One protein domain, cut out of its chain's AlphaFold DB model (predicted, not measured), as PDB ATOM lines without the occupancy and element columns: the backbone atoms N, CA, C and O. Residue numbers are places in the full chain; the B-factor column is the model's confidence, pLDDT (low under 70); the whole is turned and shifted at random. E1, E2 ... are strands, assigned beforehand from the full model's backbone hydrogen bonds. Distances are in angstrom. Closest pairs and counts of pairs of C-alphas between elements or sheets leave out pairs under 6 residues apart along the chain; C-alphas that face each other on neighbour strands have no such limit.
ATOM      1  N   ALA A   7     -49.865 -13.649  -5.396       39.66
ATOM      2  CA  ALA A   7     -49.242 -14.484  -6.423       39.66
ATOM      3  C   ALA A   7     -47.898 -15.118  -5.996       39.66
ATOM      4  O   ALA A   7     -47.497 -16.113  -6.591       39.66
ATOM      5  N   ASP A   8     -47.243 -14.628  -4.935       41.81
ATOM      6  CA  ASP A   8     -46.070 -15.285  -4.327       41.81
ATOM      7  C   ASP A   8     -46.464 -16.497  -3.445       41.81
ATOM      8  O   ASP A   8     -45.613 -17.152  -2.837       41.81
ATOM      9  N   LEU A   9     -47.762 -16.819  -3.371       40.66
ATOM     10  CA  LEU A   9     -48.330 -17.987  -2.691       40.66
ATOM     11  C   LEU A   9     -48.683 -19.095  -3.703       40.66
ATOM     12  O   LEU A   9     -49.795 -19.625  -3.689       40.66
ATOM     13  N   ASP A  10     -47.766 -19.439  -4.607       41.84
ATOM     14  CA  ASP A  10     -48.015 -20.461  -5.632       41.84
ATOM     15  C   ASP A  10     -47.924 -21.892  -5.036       41.84
ATOM     16  O   ASP A  10     -47.041 -22.173  -4.210       41.84
ATOM     17  N   PRO A  11     -48.824 -22.836  -5.380       39.50
ATOM     18  CA  PRO A  11     -48.760 -24.200  -4.888       39.50
ATOM     19  C   PRO A  11     -47.694 -24.962  -5.680       39.50
ATOM     20  O   PRO A  11     -47.927 -25.348  -6.820       39.50
ATOM     21  N   ALA A  12     -46.538 -25.190  -5.050       40.22
ATOM     22  CA  ALA A  12     -45.406 -25.917  -5.624       40.22
ATOM     23  C   ALA A  12     -45.834 -27.162  -6.433       40.22
ATOM     24  O   ALA A  12     -46.354 -28.143  -5.887       40.22
ATOM     25  N   VAL A  13     -45.591 -27.101  -7.744       37.88
ATOM     26  CA  VAL A  13     -45.579 -28.244  -8.659       37.88
ATOM     27  C   VAL A  13     -44.306 -29.047  -8.373       37.88
ATOM     28  O   VAL A  13     -43.228 -28.480  -8.221       37.88
ATOM     29  N   ARG A  14     -44.447 -30.368  -8.222       38.53
ATOM     30  CA  ARG A  14     -43.369 -31.287  -7.823       38.53
ATOM     31  C   ARG A  14     -42.417 -31.587  -8.990       38.53
ATOM     32  O   ARG A  14     -42.847 -32.224  -9.949       38.53
ATOM     33  N   ASP A  15     -41.137 -31.243  -8.845       41.91
ATOM     34  CA  ASP A  15     -40.010 -31.909  -9.518       41.91
ATOM     35  C   ASP A  15     -39.348 -32.873  -8.505       41.91
ATOM     36  O   ASP A  15     -39.085 -32.451  -7.376       41.91
ATOM     37  N   PRO A  16     -39.075 -34.148  -8.845       36.88
ATOM     38  CA  PRO A  16     -38.343 -35.098  -7.990       36.88
ATOM     39  C   PRO A  16     -36.889 -34.708  -7.642       36.88
ATOM     40  O   PRO A  16     -36.177 -35.530  -7.090       36.88
ATOM     41  N   ALA A  17     -36.418 -33.503  -7.971       44.22
ATOM     42  CA  ALA A  17     -35.062 -33.031  -7.675       44.22
ATOM     43  C   ALA A  17     -34.994 -31.929  -6.596       44.22
ATOM     44  O   ALA A  17     -33.989 -31.225  -6.518       44.22
ATOM     45  N   GLY A  18     -36.063 -31.706  -5.820       50.47
ATOM     46  CA  GLY A  18     -36.068 -30.682  -4.760       50.47
ATOM     47  C   GLY A  18     -36.057 -29.233  -5.278       50.47
ATOM     48  O   GLY A  18     -35.738 -28.299  -4.538       50.47
ATOM     49  N   ARG A  19     -36.405 -29.021  -6.557       57.19
ATOM     50  CA  ARG A  19     -36.361 -27.717  -7.237       57.19
ATOM     51  C   ARG A  19     -37.717 -27.306  -7.805       57.19
ATOM     52  O   ARG A  19     -38.555 -28.148  -8.105       57.19
ATOM     53  N   ASP A  20     -37.934 -26.000  -7.945       61.38
ATOM     54  CA  ASP A  20     -39.046 -25.477  -8.748       61.38
ATOM     55  C   ASP A  20     -38.766 -25.613 -10.261       61.38
ATOM     56  O   ASP A  20     -37.656 -25.961 -10.675       61.38
ATOM     57  N   GLU A  21     -39.752 -25.298 -11.112       53.22
ATOM     58  CA  GLU A  21     -39.614 -25.339 -12.583       53.22
ATOM     59  C   GLU A  21     -38.458 -24.457 -13.125       53.22
ATOM     60  O   GLU A  21     -38.060 -24.589 -14.284       53.22
ATOM     61  N   GLY A  22     -37.894 -23.567 -12.296       57.72
ATOM     62  CA  GLY A  22     -36.758 -22.696 -12.596       57.72
ATOM     63  C   GLY A  22     -35.417 -23.154 -12.008       57.72
ATOM     64  O   GLY A  22     -34.427 -22.428 -12.140       57.72
ATOM     65  N   GLY A  23     -35.355 -24.324 -11.367       60.12
ATOM     66  CA  GLY A  23     -34.138 -24.864 -10.763       60.12
ATOM     67  C   GLY A  23     -33.751 -24.223  -9.425       60.12
ATOM     68  O   GLY A  23     -32.601 -24.373  -9.008       60.12
ATOM     69  N   ARG A  24     -34.659 -23.485  -8.774       66.81
ATOM     70  CA  ARG A  24     -34.423 -22.874  -7.456       66.81
ATOM     71  C   ARG A  24     -34.806 -23.846  -6.336       66.81
ATOM     72  O   ARG A  24     -35.699 -24.662  -6.552       66.81
ATOM     73  N   PRO A  25     -34.192 -23.732  -5.144       71.56
ATOM     74  CA  PRO A  25     -34.570 -24.543  -3.990       71.56
ATOM     75  C   PRO A  25     -36.054 -24.367  -3.662       71.56
ATOM     76  O   PRO A  25     -36.554 -23.234  -3.619       71.56
ATOM     77  N   LEU A  26     -36.756 -25.473  -3.408       80.88
ATOM     78  CA  LEU A  26     -38.147 -25.423  -2.962       80.88
ATOM     79  C   LEU A  26     -38.232 -24.644  -1.648       80.88
ATOM     80  O   LEU A  26     -37.619 -25.008  -0.644       80.88
ATOM     81  N   SER A  27     -39.015 -23.565  -1.646       86.38
ATOM     82  CA  SER A  27     -39.206 -22.742  -0.455       86.38
ATOM     83  C   SER A  27     -40.636 -22.234  -0.310       86.38
ATOM     84  O   SER A  27     -41.381 -22.130  -1.280       86.38
ATOM     85  N   VAL A  28     -41.027 -21.931   0.927       89.62
ATOM     86  CA  VAL A  28     -42.289 -21.251   1.241       89.62
ATOM     87  C   VAL A  28     -42.036 -20.114   2.221       89.62
ATOM     88  O   VAL A  28     -41.234 -20.243   3.149       89.62
ATOM     89  N   LEU A  29     -42.727 -18.995   2.017       87.88
ATOM     90  CA  LEU A  29     -42.743 -17.874   2.948       87.88
ATOM     91  C   LEU A  29     -44.009 -17.949   3.810       87.88
ATOM     92  O   LEU A  29     -45.123 -18.001   3.290       87.88
ATOM     93  N   VAL A  30     -43.841 -17.932   5.127       85.12
ATOM     94  CA  VAL A  30     -44.935 -17.916   6.098       85.12
ATOM     95  C   VAL A  30     -44.927 -16.560   6.804       85.12
ATOM     96  O   VAL A  30     -43.949 -16.242   7.481       85.12
ATOM     97  N   PRO A  31     -45.978 -15.731   6.658       85.88
ATOM     98  CA  PRO A  31     -46.094 -14.485   7.411       85.88
ATOM     99  C   PRO A  31     -46.036 -14.745   8.915       85.88
ATOM    100  O   PRO A  31     -46.597 -15.737   9.384       85.88
ATOM    101  N   ARG A  32     -45.420 -13.838   9.677       82.69
ATOM    102  CA  ARG A  32     -45.258 -13.982  11.132       82.69
ATOM    103  C   ARG A  32     -46.573 -14.312  11.846       82.69
ATOM    104  O   ARG A  32     -46.601 -15.203  12.687       82.69
ATOM    105  N   ASP A  33     -47.662 -13.648  11.470       79.88
ATOM    106  CA  ASP A  33     -48.978 -13.836  12.098       79.88
ATOM    107  C   ASP A  33     -49.595 -15.220  11.817       79.88
ATOM    108  O   ASP A  33     -50.495 -15.667  12.529       79.88
ATOM    109  N   HIS A  34     -49.102 -15.918  10.792       73.62
ATOM    110  CA  HIS A  34     -49.521 -17.270  10.423       73.62
ATOM    111  C   HIS A  34     -48.591 -18.369  10.967       73.62
ATOM    112  O   HIS A  34     -48.947 -19.544  10.865       73.62
ATOM    113  N   ASP A  35     -47.450 -17.991  11.553       68.56
ATOM    114  CA  ASP A  35     -46.472 -18.863  12.234       68.56
ATOM    115  C   ASP A  35     -46.680 -18.865  13.769       68.56
ATOM    116  O   ASP A  35     -45.950 -19.509  14.508       68.56
ATOM    117  N   ALA A  36     -47.655 -18.098  14.278       54.62
ATOM    118  CA  ALA A  36     -47.634 -17.624  15.664       54.62
ATOM    119  C   ALA A  36     -48.167 -18.584  16.743       54.62
ATOM    120  O   ALA A  36     -47.999 -18.288  17.921       54.62
ATOM    121  N   LEU A  37     -48.812 -19.707  16.414       54.31
ATOM    122  CA  LEU A  37     -49.308 -20.667  17.413       54.31
ATOM    123  C   LEU A  37     -49.445 -22.062  16.782       54.31
ATOM    124  O   LEU A  37     -49.905 -22.123  15.637       54.31
ATOM    125  N   PRO A 205     -38.876 -39.896  10.834       85.75
ATOM    126  CA  PRO A 205     -39.770 -40.028  11.984       85.75
ATOM    127  C   PRO A 205     -39.463 -39.007  13.086       85.75
ATOM    128  O   PRO A 205     -40.363 -38.630  13.833       85.75
ATOM    129  N   ARG A 206     -38.212 -38.544  13.188       88.12
ATOM    130  CA  ARG A 206     -37.798 -37.506  14.133       88.12
ATOM    131  C   ARG A 206     -36.858 -36.529  13.443       88.12
ATOM    132  O   ARG A 206     -35.782 -36.911  13.002       88.12
ATOM    133  N   VAL A 207     -37.258 -35.264  13.438       91.25
ATOM    134  CA  VAL A 207     -36.455 -34.154  12.926       91.25
ATOM    135  C   VAL A 207     -36.162 -33.214  14.076       91.25
ATOM    136  O   VAL A 207     -37.090 -32.742  14.732       91.25
ATOM    137  N   ASP A 208     -34.895 -32.957  14.353       91.31
ATOM    138  CA  ASP A 208     -34.466 -32.002  15.367       91.31
ATOM    139  C   ASP A 208     -34.158 -30.651  14.709       91.31
ATOM    140  O   ASP A 208     -33.747 -30.583  13.553       91.31
ATOM    141  N   VAL A 209     -34.411 -29.562  15.437       91.81
ATOM    142  CA  VAL A 209     -34.104 -28.203  14.976       91.81
ATOM    143  C   VAL A 209     -32.873 -27.729  15.724       91.81
ATOM    144  O   VAL A 209     -32.858 -27.688  16.956       91.81
ATOM    145  N   VAL A 210     -31.835 -27.399  14.970       90.50
ATOM    146  CA  VAL A 210     -30.546 -26.958  15.485       90.50
ATOM    147  C   VAL A 210     -30.387 -25.477  15.184       90.50
ATOM    148  O   VAL A 210     -30.505 -25.041  14.038       90.50
ATOM    149  N   LEU A 211     -30.089 -24.696  16.221       82.81
ATOM    150  CA  LEU A 211     -29.649 -23.320  16.044       82.81
ATOM    151  C   LEU A 211     -28.179 -23.353  15.590       82.81
ATOM    152  O   LEU A 211     -27.356 -23.970  16.276       82.81
ATOM    153  N   PRO A 212     -27.824 -22.745  14.446       68.00
ATOM    154  CA  PRO A 212     -26.441 -22.614  14.027       68.00
ATOM    155  C   PRO A 212     -25.655 -21.775  15.043       68.00
ATOM    156  O   PRO A 212     -26.207 -21.187  15.977       68.00
ATOM    157  N   ALA A 213     -24.334 -21.742  14.872       62.22
ATOM    158  CA  ALA A 213     -23.461 -20.921  15.698       62.22
ATOM    159  C   ALA A 213     -23.921 -19.444  15.720       62.22
ATOM    160  O   ALA A 213     -24.692 -18.984  14.882       62.22
ATOM    161  N   SER A 214     -23.456 -18.698  16.724       65.56
ATOM    162  CA  SER A 214     -23.942 -17.358  17.090       65.56
ATOM    163  C   SER A 214     -23.850 -16.268  16.004       65.56
ATOM    164  O   SER A 214     -24.191 -15.121  16.281       65.56
ATOM    165  N   ASP A 215     -23.325 -16.574  14.820       72.69
ATOM    166  CA  ASP A 215     -23.130 -15.649  13.705       72.69
ATOM    167  C   ASP A 215     -24.371 -15.463  12.812       72.69
ATOM    168  O   ASP A 215     -24.455 -14.437  12.137       72.69
ATOM    169  N   ASP A 216     -25.359 -16.364  12.862       77.06
ATOM    170  CA  ASP A 216     -26.643 -16.207  12.157       77.06
ATOM    171  C   ASP A 216     -27.847 -16.582  13.048       77.06
ATOM    172  O   ASP A 216     -28.445 -17.647  12.888       77.06
ATOM    173  N   PRO A 217     -28.243 -15.712  14.000       74.19
ATOM    174  CA  PRO A 217     -29.345 -15.994  14.926       74.19
ATOM    175  C   PRO A 217     -30.715 -16.081  14.237       74.19
ATOM    176  O   PRO A 217     -31.699 -16.438  14.877       74.19
ATOM    177  N   GLY A 218     -30.803 -15.700  12.959       82.88
ATOM    178  CA  GLY A 218     -32.031 -15.772  12.178       82.88
ATOM    179  C   GLY A 218     -32.221 -17.104  11.460       82.88
ATOM    180  O   GLY A 218     -33.279 -17.280  10.857       82.88
ATOM    181  N   ARG A 219     -31.231 -18.003  11.487       89.31
ATOM    182  CA  ARG A 219     -31.244 -19.291  10.790       89.31
ATOM    183  C   ARG A 219     -31.492 -20.425  11.777       89.31
ATOM    184  O   ARG A 219     -30.965 -20.422  12.878       89.31
ATOM    185  N   GLU A 220     -32.254 -21.419  11.357       92.94
ATOM    186  CA  GLU A 220     -32.492 -22.663  12.089       92.94
ATOM    187  C   GLU A 220     -32.415 -23.817  11.088       92.94
ATOM    188  O   GLU A 220     -32.887 -23.676   9.960       92.94
ATOM    189  N   VAL A 221     -31.804 -24.935  11.469       94.50
ATOM    190  CA  VAL A 221     -31.542 -26.066  10.566       94.50
ATOM    191  C   VAL A 221     -32.341 -27.281  11.011       94.50
ATOM    192  O   VAL A 221     -32.331 -27.627  12.191       94.50
ATOM    193  N   PHE A 222     -33.016 -27.933  10.070       95.25
ATOM    194  CA  PHE A 222     -33.747 -29.177  10.297       95.25
ATOM    195  C   PHE A 222     -32.828 -30.356  10.017       95.25
ATOM    196  O   PHE A 222     -32.262 -30.446   8.931       95.25
ATOM    197  N   VAL A 223     -32.689 -31.255  10.985       95.31
ATOM    198  CA  VAL A 223     -31.759 -32.380  10.915       95.31
ATOM    199  C   VAL A 223     -32.491 -33.678  11.238       95.31
ATOM    200  O   VAL A 223     -33.199 -33.742  12.244       95.31
ATOM    201  N   ASP A 224     -32.326 -34.717  10.419       93.81
ATOM    202  CA  ASP A 224     -32.813 -36.054  10.766       93.81
ATOM    203  C   ASP A 224     -32.051 -36.573  11.994       93.81
ATOM    204  O   ASP A 224     -30.822 -36.662  12.007       93.81
ATOM    205  N   ALA A 225     -32.783 -36.912  13.054       90.56
ATOM    206  CA  ALA A 225     -32.186 -37.374  14.301       90.56
ATOM    207  C   ALA A 225     -31.514 -38.756  14.186       90.56
ATOM    208  O   ALA A 225     -30.725 -39.120  15.061       90.56
ATOM    209  N   ALA A 226     -31.836 -39.546  13.159       91.06
ATOM    210  CA  ALA A 226     -31.279 -40.877  12.958       91.06
ATOM    211  C   ALA A 226     -29.825 -40.839  12.467       91.06
ATOM    212  O   ALA A 226     -29.013 -41.656  12.911       91.06
ATOM    213  N   ASP A 227     -29.496 -39.918  11.562       92.38
ATOM    214  CA  ASP A 227     -28.203 -39.896  10.870       92.38
ATOM    215  C   ASP A 227     -27.533 -38.517  10.793       92.38
ATOM    216  O   ASP A 227     -26.363 -38.428  10.417       92.38
ATOM    217  N   GLY A 228     -28.213 -37.454  11.225       91.94
ATOM    218  CA  GLY A 228     -27.674 -36.101  11.213       91.94
ATOM    219  C   GLY A 228     -27.775 -35.395   9.860       91.94
ATOM    220  O   GLY A 228     -27.134 -34.358   9.688       91.94
ATOM    221  N   THR A 229     -28.538 -35.928   8.904       94.19
ATOM    222  CA  THR A 229     -28.713 -35.320   7.576       94.19
ATOM    223  C   THR A 229     -29.489 -34.006   7.668       94.19
ATOM    224  O   THR A 229     -30.541 -33.948   8.301       94.19
ATOM    225  N   GLU A 230     -28.987 -32.944   7.032       95.00
ATOM    226  CA  GLU A 230     -29.692 -31.660   6.916       95.00
ATOM    227  C   GLU A 230     -30.839 -31.783   5.905       95.00
ATOM    228  O   GLU A 230     -30.621 -32.067   4.734       95.00
ATOM    229  N   LEU A 231     -32.071 -31.557   6.363       95.50
ATOM    230  CA  LEU A 231     -33.289 -31.641   5.548       95.50
ATOM    231  C   LEU A 231     -33.705 -30.278   4.976       95.50
ATOM    232  O   LEU A 231     -34.490 -30.188   4.031       95.50
ATOM    233  N   GLY A 232     -33.197 -29.197   5.563       95.12
ATOM    234  CA  GLY A 232     -33.477 -27.834   5.142       95.12
ATOM    235  C   GLY A 232     -33.248 -26.821   6.253       95.12
ATOM    236  O   GLY A 232     -32.710 -27.129   7.317       95.12
ATOM    237  N   GLU A 233     -33.723 -25.601   6.028       94.62
ATOM    238  CA  GLU A 233     -33.568 -24.493   6.967       94.62
ATOM    239  C   GLU A 233     -34.810 -23.604   7.058       94.62
ATOM    240  O   GLU A 233     -35.616 -23.500   6.129       94.62
ATOM    241  N   ARG A 234     -34.935 -22.916   8.193       93.62
ATOM    242  CA  ARG A 234     -35.839 -21.787   8.403       93.62
ATOM    243  C   ARG A 234     -35.004 -20.522   8.562       93.62
ATOM    244  O   ARG A 234     -34.037 -20.503   9.318       93.62
ATOM    245  N   ARG A 235     -35.386 -19.449   7.867       92.31
ATOM    246  CA  ARG A 235     -34.796 -18.115   8.027       92.31
ATOM    247  C   ARG A 235     -35.825 -17.081   8.432       92.31
ATOM    248  O   ARG A 235     -36.864 -16.933   7.787       92.31
ATOM    249  N   THR A 236     -35.479 -16.304   9.444       90.38
ATOM    250  CA  THR A 236     -36.207 -15.105   9.846       90.38
ATOM    251  C   THR A 236     -36.022 -14.017   8.795       90.38
ATOM    252  O   THR A 236     -34.904 -13.610   8.483       90.38
ATOM    253  N   VAL A 237     -37.132 -13.525   8.249       89.69
ATOM    254  CA  VAL A 237     -37.160 -12.416   7.296       89.69
ATOM    255  C   VAL A 237     -37.623 -11.166   8.034       89.69
ATOM    256  O   VAL A 237     -38.777 -11.072   8.464       89.69
ATOM    257  N   ALA A 238     -36.710 -10.208   8.181       87.81
ATOM    258  CA  ALA A 238     -36.990  -8.921   8.800       87.81
ATOM    259  C   ALA A 238     -37.206  -7.826   7.745       87.81
ATOM    260  O   ALA A 238     -36.476  -7.753   6.756       87.81
ATOM    261  N   VAL A 239     -38.185  -6.956   7.983       87.69
ATOM    262  CA  VAL A 239     -38.442  -5.741   7.200       87.69
ATOM    263  C   VAL A 239     -38.375  -4.565   8.164       87.69
ATOM    264  O   VAL A 239     -39.013  -4.590   9.209       87.69
ATOM    265  N   ASP A 240     -37.543  -3.572   7.850       87.94
ATOM    266  CA  ASP A 240     -37.316  -2.392   8.698       87.94
ATOM    267  C   ASP A 240     -36.913  -2.721  10.155       87.94
ATOM    268  O   ASP A 240     -37.194  -1.971  11.085       87.94
ATOM    269  N   GLY A 241     -36.218  -3.848  10.357       82.38
ATOM    270  CA  GLY A 241     -35.768  -4.310  11.675       82.38
ATOM    271  C   GLY A 241     -36.812  -5.098  12.473       82.38
ATOM    272  O   GLY A 241     -36.497  -5.584  13.558       82.38
ATOM    273  N   GLU A 242     -38.020  -5.284  11.938       85.44
ATOM    274  CA  GLU A 242     -39.067  -6.099  12.552       85.44
ATOM    275  C   GLU A 242     -39.219  -7.440  11.835       85.44
ATOM    276  O   GLU A 242     -39.160  -7.523  10.609       85.44
ATOM    277  N   VAL A 243     -39.445  -8.510  12.599       85.75
ATOM    278  CA  VAL A 243     -39.734  -9.832  12.029       85.75
ATOM    279  C   VAL A 243     -41.070  -9.780  11.290       85.75
ATOM    280  O   VAL A 243     -42.105  -9.558  11.922       85.75
ATOM    281  N   ALA A 244     -41.035 -10.015   9.978       87.44
ATOM    282  CA  ALA A 244     -42.194  -9.950   9.090       87.44
ATOM    283  C   ALA A 244     -42.672 -11.341   8.642       87.44
ATOM    284  O   ALA A 244     -43.874 -11.585   8.530       87.44
ATOM    285  N   ALA A 245     -41.742 -12.266   8.395       89.25
ATOM    286  CA  ALA A 245     -42.048 -13.607   7.908       89.25
ATOM    287  C   ALA A 245     -40.924 -14.602   8.221       89.25
ATOM    288  O   ALA A 245     -39.831 -14.223   8.642       89.25
ATOM    289  N   PHE A 246     -41.191 -15.873   7.944       90.44
ATOM    290  CA  PHE A 246     -40.236 -16.967   8.034       90.44
ATOM    291  C   PHE A 246     -40.194 -17.709   6.706       90.44
ATOM    292  O   PHE A 246     -41.231 -18.052   6.140       90.44
ATOM    293  N   ARG A 247     -38.992 -17.922   6.177       93.00
ATOM    294  CA  ARG A 247     -38.772 -18.674   4.943       93.00
ATOM    295  C   ARG A 247     -38.295 -20.071   5.291       93.00
ATOM    296  O   ARG A 247     -37.270 -20.191   5.945       93.00
ATOM    297  N   TYR A 248     -38.997 -21.085   4.809       92.94
ATOM    298  CA  TYR A 248     -38.589 -22.482   4.919       92.94
ATOM    299  C   TYR A 248     -38.050 -22.935   3.569       92.94
ATOM    300  O   TYR A 248     -38.745 -22.761   2.569       92.94
ATOM    301  N   THR A 249     -36.846 -23.494   3.540       94.50
ATOM    302  CA  THR A 249     -36.149 -23.918   2.318       94.50
ATOM    303  C   THR A 249     -35.670 -25.353   2.495       94.50
ATOM    304  O   THR A 249     -35.000 -25.642   3.482       94.50
ATOM    305  N   VAL A 250     -36.015 -26.243   1.565       94.38
ATOM    306  CA  VAL A 250     -35.531 -27.638   1.556       94.38
ATOM    307  C   VAL A 250     -34.073 -27.666   1.090       94.38
ATOM    308  O   VAL A 250     -33.683 -26.844   0.258       94.38
ATOM    309  N   ALA A 251     -33.266 -28.567   1.655       93.19
ATOM    310  CA  ALA A 251     -31.883 -28.766   1.224       93.19
ATOM    311  C   ALA A 251     -31.818 -29.260  -0.235       93.19
ATOM    312  O   ALA A 251     -32.711 -29.959  -0.708       93.19
ATOM    313  N   ASP A 252     -30.763 -28.887  -0.963       87.50
ATOM    314  CA  ASP A 252     -30.656 -29.132  -2.412       87.50
ATOM    315  C   ASP A 252     -30.607 -30.626  -2.794       87.50
ATOM    316  O   ASP A 252     -30.891 -30.976  -3.940       87.50
ATOM    317  N   ASP A 253     -30.192 -31.492  -1.871       88.19
ATOM    318  CA  ASP A 253     -30.004 -32.934  -2.044       88.19
ATOM    319  C   ASP A 253     -31.141 -33.784  -1.455       88.19
ATOM    320  O   ASP A 253     -31.024 -35.009  -1.405       88.19
ATOM    321  N   VAL A 254     -32.251 -33.150  -1.067       89.19
ATOM    322  CA  VAL A 254     -33.414 -33.797  -0.445       89.19
ATOM    323  C   VAL A 254     -34.640 -33.673  -1.354       89.19
ATOM    324  O   VAL A 254     -35.072 -32.571  -1.694       89.19
ATOM    325  N   ASP A 255     -35.216 -34.809  -1.760       88.94
ATOM    326  CA  ASP A 255     -36.337 -34.887  -2.711       88.94
ATOM    327  C   ASP A 255     -37.658 -35.398  -2.107       88.94
ATOM    328  O   ASP A 255     -38.725 -35.251  -2.714       88.94
ATOM    329  N   ASP A 256     -37.614 -35.950  -0.898       89.44
ATOM    330  CA  ASP A 256     -38.747 -36.527  -0.176       89.44
ATOM    331  C   ASP A 256     -39.337 -35.599   0.900       89.44
ATOM    332  O   ASP A 256     -40.300 -35.973   1.575       89.44
ATOM    333  N   VAL A 257     -38.835 -34.363   0.999       90.94
ATOM    334  CA  VAL A 257     -39.287 -33.328   1.942       90.94
ATOM    335  C   VAL A 257     -39.884 -32.127   1.214       90.94
ATOM    336  O   VAL A 257     -39.387 -31.652   0.195       90.94
TER     337      VAL A 257
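AT A GLANCE: This is residues 7 to 37 and 205 to 257 of the 300 residues of an uncharacterized protein of Frigoribacterium sp. Leaf164 (UniProt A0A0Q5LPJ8). What does the model look like? It is one strongly twisted, curled sheet of five strands with no named helix over either face; the long hairpin of E4 and E5 runs through its middle, E1 is at one edge, and the hairpin of E2 and E3 makes the other side. A long looped stretch with no named element, residues 7 to 26, lies beyond the E1 edge. How are the strands ordered? The printed part has 84 residues, with E1, E2, E3, E4 and E5 along the chain and E1, E5, E4, E3, E2 across the sheet, antiparallel throughout. The class is all strand, though 34 of the 84 residues are in named elements, under half. How large is it? It is only just compact, close to loose, with a radius of gyration of the C-alphas of 13.8 A and spans of 36 by 34 by 25 A.

HOW THE PARTS SIT: Which strands are at the heart of the sheet? E4, residues 230 to 239, and E5, residues 242 to 250, form an antiparallel hairpin at 158 degrees. N 235 and O 247, 2.8 A apart, are within hydrogen-bond range. What is next to them? E3, residues 219 to 224, is the antiparallel neighbour of E4 at 162 degrees, with N 222 and O 232 at 2.9 A; E1, residues 27 to 31, is that of E5 at 155 degrees, with N 30 and O 246 at 2.8 A. What completes the sheet? E2, residues 207 to 210, is an edge strand and forms a hairpin with E3 at 147 degrees, with N 210 and O 221 at 2.8 A. E2 to E5 is a meander, each strand the antiparallel neighbour of the one before, while E1 and E2, the two edge strands, are apart.

IN THESE COORDINATES: Where are the long strands? E4 runs 27.4 A from C-alpha 230 at (-29.692, -31.660, 6.916), and E5 runs 24.4 A to C-alpha 250 at (-35.531, -27.638, 1.556). And the shorter ones? E3 measures 16.8 A, E1 13.3 A and E2 9.7 A from first to last C-alpha; E1 begins at C-alpha 27, (-39.206, -22.742, -0.455).

THE WHOLE: Which C-alphas are farthest apart? Those of Ala 226 and Asp 240, at 39.2 A. Where is the cut? Residues 38 to 204 are not printed, and C-alphas 37 and 205 are 22.3 A apart across it. Of the links that are printed whole, E3 to E4 and E4 to E5 are tight and E2 to E3 is short. Where is confidence low? Residues 7 to 24, 35 to 37 and 212 to 214 have pLDDT under 70; the mean of the printed part is 77.7.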